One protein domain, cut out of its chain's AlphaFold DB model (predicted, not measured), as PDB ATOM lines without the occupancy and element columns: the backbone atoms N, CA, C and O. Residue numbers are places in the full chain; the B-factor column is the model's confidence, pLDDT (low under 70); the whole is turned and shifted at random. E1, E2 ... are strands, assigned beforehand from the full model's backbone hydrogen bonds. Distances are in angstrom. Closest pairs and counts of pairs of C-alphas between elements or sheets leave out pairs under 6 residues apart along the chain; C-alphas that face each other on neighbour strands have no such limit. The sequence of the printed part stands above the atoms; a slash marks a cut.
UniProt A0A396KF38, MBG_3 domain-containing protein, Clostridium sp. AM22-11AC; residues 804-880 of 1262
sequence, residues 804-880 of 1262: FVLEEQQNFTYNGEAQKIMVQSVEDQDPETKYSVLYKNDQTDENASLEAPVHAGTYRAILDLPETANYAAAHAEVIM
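This is residues 804 to 880 of the 1262 residues of the protein "MBG_3 domain-containing protein" of Clostridium sp. AM22-11AC (UniProt A0A396KF38). With little regular structure, this elongated domain is one twisted sheet, E1 E5 E4 E3, with long loops and the short E2 off the sheet. The printed part has 77 residues, five named strands, E1 to E5 along the chain, and no named helix. The sheet is mixed; E3 E4 E5 make a meander, each the antiparallel neighbour of the one before. It is all strand, 30 residues in named elements, only just compact, close to loose: radius of gyration of the C-alphas 13.6 A, spans 41 by 24 by 19 A.

Find E4, residues 857 to 865, at C-alpha 857 (161.400, 132.812, 131.757); it runs 26.3 A. E5, residues 874 to 880, runs 20.3 A to (159.503, 124.559, 131.280). E3 is residues 836 to 841, E1 809 to 813, E2 825 to 827.

Hairpin E4 and E5 is antiparallel, 166 degrees; N 861 and O 878 are within hydrogen-bond range, 2.8 A. Hairpin E3 and E4 has N 838 and O 862, 2.9 A. Edge strand E1 is parallel to E5, 39 degrees, with N 810 and O 879, 2.9 A. E2 pairs with no named strand; residues 804 to 805 pair antiparallel with its 825 to 826.

The farthest C-alphas, Asn 815 and Ala 869, are 43.1 A apart. The printed part has no cut; links E1 to E2 and E3 to E4 are long. Residue 845 is under pLDDT 70.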
ATOM      1  N   PHE A 804     161.792 106.817 132.650       87.06
ATOM      2  CA  PHE A 804     160.906 107.954 132.931       87.06
ATOM      3  C   PHE A 804     159.763 108.104 131.906       87.06
ATOM      4  O   PHE A 804     159.952 107.848 130.715       87.06
ATOM      5  N   VAL A 805     158.600 108.597 132.356       86.81
ATOM      6  CA  VAL A 805     157.441 108.944 131.509       86.81
ATOM      7  C   VAL A 805     156.935 110.358 131.840       86.81
ATOM      8  O   VAL A 805     156.470 110.620 132.951       86.81
ATOM      9  N   LEU A 806     157.035 111.282 130.878       87.19
ATOM     10  CA  LEU A 806     156.644 112.698 130.988       87.19
ATOM     11  C   LEU A 806     156.415 113.340 129.601       87.19
ATOM     12  O   LEU A 806     156.700 112.728 128.574       87.19
ATOM     13  N   GLU A 807     155.886 114.566 129.580       79.75
ATOM     14  CA  GLU A 807     155.663 115.377 128.368       79.75
ATOM     15  C   GLU A 807     156.908 116.204 127.992       79.75
ATOM     16  O   GLU A 807     157.626 116.648 128.883       79.75
ATOM     17  N   GLU A 808     157.145 116.461 126.698       76.94
ATOM     18  CA  GLU A 808     158.380 117.105 126.191       76.94
ATOM     19  C   GLU A 808     158.551 118.592 126.588       76.94
ATOM     20  O   GLU A 808     159.679 119.085 126.667       76.94
ATOM     21  N   GLN A 809     157.455 119.318 126.845       85.94
ATOM     22  CA  GLN A 809     157.477 120.724 127.273       85.94
ATOM     23  C   GLN A 809     156.239 121.080 128.111       85.94
ATOM     24  O   GLN A 809     155.121 120.727 127.746       85.94
ATOM     25  N   GLN A 810     156.423 121.850 129.189       88.38
ATOM     26  CA  GLN A 810     155.364 122.314 130.099       88.38
ATOM     27  C   GLN A 810     155.373 123.857 130.197       88.38
ATOM     28  O   GLN A 810     156.430 124.482 130.113       88.38
ATOM     29  N   ASN A 811     154.208 124.503 130.337       88.12
ATOM     30  CA  ASN A 811     154.082 125.971 130.305       88.12
ATOM     31  C   ASN A 811     153.158 126.490 131.422       88.12
ATOM     32  O   ASN A 811     152.111 125.902 131.685       88.12
ATOM     33  N   PHE A 812     153.533 127.622 132.018       85.81
ATOM     34  CA  PHE A 812     152.919 128.261 133.183       85.81
ATOM     35  C   PHE A 812     152.836 129.790 132.974       85.81
ATOM     36  O   PHE A 812     153.450 130.340 132.056       85.81
ATOM     37  N   THR A 813     152.106 130.499 133.837       83.69
ATOM     38  CA  THR A 813     151.994 131.972 133.831       83.69
ATOM     39  C   THR A 813     152.411 132.515 135.193       83.69
ATOM     40  O   THR A 813     152.108 131.897 136.214       83.69
ATOM     41  N   TYR A 814     153.098 133.655 135.204       86.62
ATOM     42  CA  TYR A 814     153.584 134.314 136.407       86.62
ATOM     43  C   TYR A 814     152.438 134.674 137.362       86.62
ATOM     44  O   TYR A 814     151.430 135.267 136.971       86.62
ATOM     45  N   ASN A 815     152.599 134.284 138.625       81.81
ATOM     46  CA  ASN A 815     151.615 134.464 139.694       81.81
ATOM     47  C   ASN A 815     152.259 134.763 141.070       81.81
ATOM     48  O   ASN A 815     151.561 134.758 142.092       81.81
ATOM     49  N   GLY A 816     153.581 134.968 141.106       77.38
ATOM     50  CA  GLY A 816     154.373 135.096 142.333       77.38
ATOM     51  C   GLY A 816     154.617 133.784 143.099       77.38
ATOM     52  O   GLY A 816     154.949 133.835 144.281       77.38
ATOM     53  N   GLU A 817     154.432 132.605 142.486       84.50
ATOM     54  CA  GLU A 817     154.643 131.297 143.136       84.50
ATOM     55  C   GLU A 817     155.470 130.326 142.275       84.50
ATOM     56  O   GLU A 817     155.461 130.379 141.046       84.50
ATOM     57  N   ALA A 818     156.199 129.421 142.937       85.75
ATOM     58  CA  ALA A 818     157.193 128.547 142.314       85.75
ATOM     59  C   ALA A 818     156.578 127.370 141.528       85.75
ATOM     60  O   ALA A 818     155.854 126.544 142.093       85.75
ATOM     61  N   GLN A 819     156.929 127.242 140.247       87.06
ATOM     62  CA  GLN A 819     156.354 126.272 139.309       87.06
ATOM     63  C   GLN A 819     157.195 124.989 139.215       87.06
ATOM     64  O   GLN A 819     158.420 125.037 139.132       87.06
ATOM     65  N   LYS A 820     156.547 123.817 139.214       87.88
ATOM     66  CA  LYS A 820     157.209 122.497 139.240       87.88
ATOM     67  C   LYS A 820     156.777 121.624 138.068       87.88
ATOM     68  O   LYS A 820     155.607 121.645 137.694       87.88
ATOM     69  N   ILE A 821     157.707 120.840 137.519       88.38
ATOM     70  CA  ILE A 821     157.381 119.878 136.459       88.38
ATOM     71  C   ILE A 821     156.568 118.693 136.987       88.38
ATOM     72  O   ILE A 821     156.776 118.208 138.101       88.38
ATOM     73  N   MET A 822     155.679 118.191 136.135       85.56
ATOM     74  CA  MET A 822     154.894 116.982 136.363       85.56
ATOM     75  C   MET A 822     155.543 115.778 135.667       85.56
ATOM     76  O   MET A 822     155.889 115.851 134.487       85.56
ATOM     77  N   VAL A 823     155.664 114.661 136.389       85.31
ATOM     78  CA  VAL A 823     156.118 113.350 135.886       85.31
ATOM     79  C   VAL A 823     154.960 112.365 136.038       85.31
ATOM     80  O   VAL A 823     154.260 112.402 137.049       85.31
ATOM     81  N   GLN A 824     154.722 111.514 135.038       84.94
ATOM     82  CA  GLN A 824     153.570 110.602 135.022       84.94
ATOM     83  C   GLN A 824     153.875 109.293 135.760       84.94
ATOM     84  O   GLN A 824     153.092 108.856 136.603       84.94
ATOM     85  N   SER A 825     155.020 108.680 135.458       83.44
ATOM     86  CA  SER A 825     155.517 107.465 136.110       83.44
ATOM     87  C   SER A 825     157.013 107.269 135.848       83.44
ATOM     88  O   SER A 825     157.620 107.964 135.027       83.44
ATOM     89  N   VAL A 826     157.598 106.295 136.544       84.50
ATOM     90  CA  VAL A 826     158.884 105.689 136.193       84.50
ATOM     91  C   VAL A 826     158.669 104.176 136.173       84.50
ATOM     92  O   VAL A 826     158.187 103.602 137.150       84.50
ATOM     93  N   GLU A 827     158.940 103.554 135.032       85.12
ATOM     94  CA  GLU A 827     158.852 102.109 134.811       85.12
ATOM     95  C   GLU A 827     160.160 101.429 135.237       85.12
ATOM     96  O   GLU A 827     161.217 102.062 135.209       85.12
ATOM     97  N   ASP A 828     160.079 100.156 135.637       80.75
ATOM     98  CA  ASP A 828     161.211  99.285 135.992       80.75
ATOM     99  C   ASP A 828     162.254  99.927 136.929       80.75
ATOM    100  O   ASP A 828     163.457  99.765 136.742       80.75
ATOM    101  N   GLN A 829     161.783 100.661 137.945       82.00
ATOM    102  CA  GLN A 829     162.608 101.258 139.001       82.00
ATOM    103  C   GLN A 829     162.575 100.459 140.312       82.00
ATOM    104  O   GLN A 829     161.608  99.765 140.629       82.00
ATOM    105  N   ASP A 830     163.599 100.678 141.130       79.88
ATOM    106  CA  ASP A 830     163.627 100.320 142.545       79.88
ATOM    107  C   ASP A 830     162.553 101.123 143.330       79.88
ATOM    108  O   ASP A 830     162.620 102.355 143.336       79.88
ATOM    109  N   PRO A 831     161.558 100.484 143.986       75.44
ATOM    110  CA  PRO A 831     160.425 101.194 144.596       75.44
ATOM    111  C   PRO A 831     160.764 102.146 145.752       75.44
ATOM    112  O   PRO A 831     159.943 103.007 146.074       75.44
ATOM    113  N   GLU A 832     161.924 101.997 146.400       78.81
ATOM    114  CA  GLU A 832     162.346 102.887 147.493       78.81
ATOM    115  C   GLU A 832     163.208 104.059 146.997       78.81
ATOM    116  O   GLU A 832     163.350 105.076 147.687       78.81
ATOM    117  N   THR A 833     163.744 103.956 145.778       81.88
ATOM    118  CA  THR A 833     164.622 104.966 145.182       81.88
ATOM    119  C   THR A 833     163.809 106.114 144.585       81.88
ATOM    120  O   THR A 833     162.802 105.918 143.909       81.88
ATOM    121  N   LYS A 834     164.247 107.352 144.838       81.50
ATOM    122  CA  LYS A 834     163.589 108.574 144.351       81.50
ATOM    123  C   LYS A 834     164.497 109.306 143.379       81.50
ATOM    124  O   LYS A 834     165.689 109.447 143.645       81.50
ATOM    125  N   TYR A 835     163.915 109.816 142.300       86.38
ATOM    126  CA  TYR A 835     164.611 110.706 141.382       86.38
ATOM    127  C   TYR A 835     164.741 112.123 141.962       86.38
ATOM    128  O   TYR A 835     163.887 112.581 142.730       86.38
ATOM    129  N   SER A 836     165.797 112.829 141.571       86.06
ATOM    130  CA  SER A 836     165.968 114.269 141.806       86.06
ATOM    131  C   SER A 836     165.526 115.085 140.590       86.06
ATOM    132  O   SER A 836     165.507 114.565 139.477       86.06
ATOM    133  N   VAL A 837     165.195 116.365 140.799       88.69
ATOM    134  CA  VAL A 837     164.899 117.326 139.724       88.69
ATOM    135  C   VAL A 837     165.731 118.592 139.925       88.69
ATOM    136  O   VAL A 837     165.712 119.164 141.015       88.69
ATOM    137  N   LEU A 838     166.431 119.033 138.879       89.81
ATOM    138  CA  LEU A 838     167.240 120.256 138.847       89.81
ATOM    139  C   LEU A 838     166.729 121.207 137.759       89.81
ATOM    140  O   LEU A 838     166.661 120.819 136.598       89.81
ATOM    141  N   TYR A 839     166.413 122.451 138.112       87.31
ATOM    142  CA  TYR A 839     165.925 123.490 137.204       87.31
ATOM    143  C   TYR A 839     167.064 124.439 136.822       87.31
ATOM    144  O   TYR A 839     167.571 125.178 137.665       87.31
ATOM    145  N   LYS A 840     167.458 124.464 135.548       87.19
ATOM    146  CA  LYS A 840     168.341 125.498 134.995       87.19
ATOM    147  C   LYS A 840     167.513 126.547 134.258       87.19
ATOM    148  O   LYS A 840     166.581 126.189 133.547       87.19
ATOM    149  N   ASN A 841     167.858 127.823 134.382       83.56
ATOM    150  CA  ASN A 841     167.382 128.848 133.457       83.56
ATOM    151  C   ASN A 841     168.138 128.693 132.119       83.56
ATOM    152  O   ASN A 841     169.363 128.560 132.109       83.56
ATOM    153  N   ASP A 842     167.414 128.654 131.000       80.38
ATOM    154  CA  ASP A 842     167.987 128.537 129.649       80.38
ATOM    155  C   ASP A 842     168.236 129.926 129.011       80.38
ATOM    156  O   ASP A 842     168.833 130.016 127.937       80.38
ATOM    157  N   GLN A 843     167.809 131.015 129.667       76.44
ATOM    158  CA  GLN A 843     167.997 132.408 129.234       76.44
ATOM    159  C   GLN A 843     169.117 133.148 129.992       76.44
ATOM    160  O   GLN A 843     169.558 134.205 129.539       76.44
ATOM    161  N   THR A 844     169.602 132.600 131.111       71.19
ATOM    162  CA  THR A 844     170.736 133.124 131.895       71.19
ATOM    163  C   THR A 844     171.837 132.063 132.030       71.19
ATOM    164  O   THR A 844     171.579 130.860 132.001       71.19
ATOM    165  N   ASP A 845     173.092 132.486 132.211       68.38
ATOM    166  CA  ASP A 845     174.233 131.582 132.476       68.38
ATOM    167  C   ASP A 845     174.278 131.095 133.947       68.38
ATOM    168  O   ASP A 845     175.340 130.863 134.528       68.38
ATOM    169  N   GLU A 846     173.114 130.947 134.581       72.50
ATOM    170  CA  GLU A 846     172.996 130.502 135.969       72.50
ATOM    171  C   GLU A 846     173.152 128.980 136.105       72.50
ATOM    172  O   GLU A 846     172.865 128.196 135.193       72.50
ATOM    173  N   ASN A 847     173.627 128.544 137.274       74.06
ATOM    174  CA  ASN A 847     173.733 127.123 137.601       74.06
ATOM    175  C   ASN A 847     172.343 126.521 137.849       74.06
ATOM    176  O   ASN A 847     171.446 127.198 138.347       74.06
ATOM    177  N   ALA A 848     172.179 125.229 137.555       78.25
ATOM    178  CA  ALA A 848     170.932 124.525 137.835       78.25
ATOM    179  C   ALA A 848     170.655 124.463 139.350       78.25
ATOM    180  O   ALA A 848     171.536 124.107 140.136       78.25
ATOM    181  N   SER A 849     169.429 124.803 139.746       77.88
ATOM    182  CA  SER A 849     168.963 124.862 141.134       77.88
ATOM    183  C   SER A 849     168.069 123.671 141.484       77.88
ATOM    184  O   SER A 849     167.376 123.126 140.629       77.88
ATOM    185  N   LEU A 850     168.039 123.286 142.760       80.94
ATOM    186  CA  LEU A 850     167.023 122.370 143.303       80.94
ATOM    187  C   LEU A 850     165.696 123.090 143.603       80.94
ATOM    188  O   LEU A 850     164.670 122.442 143.818       80.94
ATOM    189  N   GLU A 851     165.712 124.423 143.647       83.00
ATOM    190  CA  GLU A 851     164.521 125.234 143.874       83.00
ATOM    191  C   GLU A 851     163.764 125.477 142.566       83.00
ATOM    192  O   GLU A 851     164.343 125.616 141.489       83.00
ATOM    193  N   ALA A 852     162.439 125.485 142.677       86.00
ATOM    194  CA  ALA A 852     161.527 125.637 141.556       86.00
ATOM    195  C   ALA A 852     161.429 127.118 141.131       86.00
ATOM    196  O   ALA A 852     161.294 127.975 142.008       86.00
ATOM    197  N   PRO A 853     161.481 127.442 139.826       86.62
ATOM    198  CA  PRO A 853     161.486 128.825 139.355       86.62
ATOM    199  C   PRO A 853     160.160 129.553 139.622       86.62
ATOM    200  O   PRO A 853     159.085 128.958 139.547       86.62
ATOM    201  N   VAL A 854     160.254 130.853 139.925       85.25
ATOM    202  CA  VAL A 854     159.117 131.749 140.235       85.25
ATOM    203  C   VAL A 854     158.902 132.786 139.128       85.25
ATOM    204  O   VAL A 854     157.778 132.967 138.668       85.25
ATOM    205  N   HIS A 855     159.983 133.457 138.722       84.62
ATOM    206  CA  HIS A 855     159.987 134.553 137.748       84.62
ATOM    207  C   HIS A 855     159.659 134.091 136.325       84.62
ATOM    208  O   HIS A 855     159.790 132.911 135.988       84.62
ATOM    209  N   ALA A 856     159.240 135.025 135.474       82.06
ATOM    210  CA  ALA A 856     159.006 134.750 134.066       82.06
ATOM    211  C   ALA A 856     160.308 134.351 133.338       82.06
ATOM    212  O   ALA A 856     161.349 134.991 133.486       82.06
ATOM    213  N   GLY A 857     160.250 133.296 132.519       85.12
ATOM    214  CA  GLY A 857     161.400 132.812 131.757       85.12
ATOM    215  C   GLY A 857     161.265 131.390 131.201       85.12
ATOM    216  O   GLY A 857     160.271 130.698 131.429       85.12
ATOM    217  N   THR A 858     162.284 130.947 130.464       87.06
ATOM    218  CA  THR A 858     162.418 129.576 129.942       87.06
ATOM    219  C   THR A 858     163.454 128.800 130.747       87.06
ATOM    220  O   THR A 858     164.591 129.235 130.911       87.06
ATOM    221  N   TYR A 859     163.069 127.611 131.201       87.75
ATOM    222  CA  TYR A 859     163.834 126.744 132.085       87.75
ATOM    223  C   TYR A 859     163.933 125.318 131.526       87.75
ATOM    224  O   TYR A 859     163.102 124.867 130.737       87.75
ATOM    225  N   ARG A 860     164.938 124.580 131.988       88.69
ATOM    226  CA  ARG A 860     165.211 123.174 131.686       88.69
ATOM    227  C   ARG A 860     165.239 122.396 132.989       88.69
ATOM    228  O   ARG A 860     166.080 122.672 133.841       88.69
ATOM    229  N   ALA A 861     164.324 121.448 133.151       88.62
ATOM    230  CA  ALA A 861     164.323 120.543 134.289       88.62
ATOM    231  C   ALA A 861     165.012 119.228 133.903       88.62
ATOM    232  O   ALA A 861     164.633 118.576 132.930       88.62
ATOM    233  N   ILE A 862     166.034 118.860 134.669       89.25
ATOM    234  CA  ILE A 862     166.846 117.653 134.505       89.25
ATOM    235  C   ILE A 862     166.423 116.659 135.587       89.25
ATOM    236  O   ILE A 862     166.281 117.049 136.748       89.25
ATOM    237  N   LEU A 863     166.188 115.403 135.209       90.69
ATOM    238  CA  LEU A 863     165.750 114.320 136.083       90.69
ATOM    239  C   LEU A 863     166.806 113.216 136.121       90.69
ATOM    240  O   LEU A 863     167.185 112.686 135.078       90.69
ATOM    241  N   ASP A 864     167.206 112.820 137.327       88.50
ATOM    242  CA  ASP A 864     168.218 111.785 137.560       88.50
ATOM    243  C   ASP A 864     167.704 110.736 138.549       88.50
ATOM    244  O   ASP A 864     167.202 111.082 139.622       88.50
ATOM    245  N   LEU A 865     167.859 109.455 138.202       89.44
ATOM    246  CA  LEU A 865     167.610 108.298 139.062       89.44
ATOM    247  C   LEU A 865     168.922 107.497 139.219       89.44
ATOM    248  O   LEU A 865     169.487 107.071 138.207       89.44
ATOM    249  N   PRO A 866     169.430 107.285 140.448       85.12
ATOM    250  CA  PRO A 866     170.705 106.607 140.670       85.12
ATOM    251  C   PRO A 866     170.625 105.088 140.445       85.12
ATOM    252  O   PRO A 866     169.573 104.472 140.585       85.12
ATOM    253  N   GLU A 867     171.775 104.482 140.148       84.69
ATOM    254  CA  GLU A 867     171.946 103.027 140.051       84.69
ATOM    255  C   GLU A 867     171.815 102.352 141.429       84.69
ATOM    256  O   GLU A 867     172.366 102.835 142.420       84.69
ATOM    257  N   THR A 868     171.132 101.202 141.486       86.50
ATOM    258  CA  THR A 868     170.986 100.374 142.698       86.50
ATOM    259  C   THR A 868     171.630  98.994 142.505       86.50
ATOM    260  O   THR A 868     172.324  98.745 141.515       86.50
ATOM    261  N   ALA A 869     171.459  98.070 143.456       82.50
ATOM    262  CA  ALA A 869     171.991  96.710 143.330       82.50
ATOM    263  C   ALA A 869     171.406  95.959 142.118       82.50
ATOM    264  O   ALA A 869     172.151  95.303 141.395       82.50
ATOM    265  N   ASN A 870     170.101  96.111 141.864       88.94
ATOM    266  CA  ASN A 870     169.358  95.335 140.863       88.94
ATOM    267  C   ASN A 870     168.907  96.154 139.636       88.94
ATOM    268  O   ASN A 870     168.522  95.571 138.622       88.94
ATOM    269  N   TYR A 871     168.990  97.485 139.709       87.62
ATOM    270  CA  TYR A 871     168.532  98.416 138.675       87.62
ATOM    271  C   TYR A 871     169.657  99.370 138.250       87.62
ATOM    272  O   TYR A 871     170.462  99.792 139.081       87.62
ATOM    273  N   ALA A 872     169.734  99.702 136.961       88.44
ATOM    274  CA  ALA A 872     170.681 100.680 136.420       88.44
ATOM    275  C   ALA A 872     170.253 102.138 136.694       88.44
ATOM    276  O   ALA A 872     169.116 102.394 137.080       88.44
ATOM    277  N   ALA A 873     171.154 103.103 136.479       87.44
ATOM    278  CA  ALA A 873     170.807 104.527 136.517       87.44
ATOM    279  C   ALA A 873     169.972 104.949 135.292       87.44
ATOM    280  O   ALA A 873     170.146 104.404 134.201       87.44
ATOM    281  N   ALA A 874     169.128 105.971 135.453       87.69
ATOM    282  CA  ALA A 874     168.324 106.558 134.377       87.69
ATOM    283  C   ALA A 874     168.325 108.096 134.440       87.69
ATOM    284  O   ALA A 874     168.455 108.680 135.515       87.69
ATOM    285  N   HIS A 875     168.162 108.754 133.289       88.06
ATOM    286  CA  HIS A 875     168.290 110.210 133.134       88.06
ATOM    287  C   HIS A 875     167.315 110.754 132.072       88.06
ATOM    288  O   HIS A 875     167.063 110.074 131.074       88.06
ATOM    289  N   ALA A 876     166.782 111.965 132.263       88.62
ATOM    290  CA  ALA A 876     165.910 112.657 131.303       88.62
ATOM    291  C   ALA A 876     165.974 114.196 131.438       88.62
ATOM    292  O   ALA A 876     166.286 114.718 132.503       88.62
ATOM    293  N   GLU A 877     165.600 114.932 130.384       89.12
ATOM    294  CA  GLU A 877     165.430 116.396 130.405       89.12
ATOM    295  C   GLU A 877     164.048 116.808 129.863       89.12
ATOM    296  O   GLU A 877     163.490 116.132 128.999       89.12
ATOM    297  N   VAL A 878     163.520 117.948 130.325       89.81
ATOM    298  CA  VAL A 878     162.260 118.558 129.855       89.81
ATOM    299  C   VAL A 878     162.315 120.089 129.910       89.81
ATOM    300  O   VAL A 878     162.988 120.663 130.766       89.81
ATOM    301  N   ILE A 879     161.601 120.768 129.007       89.50
ATOM    302  CA  ILE A 879     161.533 122.239 128.956       89.50
ATOM    303  C   ILE A 879     160.316 122.759 129.742       89.50
ATOM    304  O   ILE A 879     159.216 122.216 129.654       89.50
ATOM    305  N   MET A 880     160.505 123.847 130.482       89.12
ATOM    306  CA  MET A 880     159.503 124.559 131.280       89.12
ATOM    307  C   MET A 880     159.484 126.043 130.879       89.12
ATOM    308  O   MET A 880     160.537 126.625 130.651       89.12
TER     309      MET A 880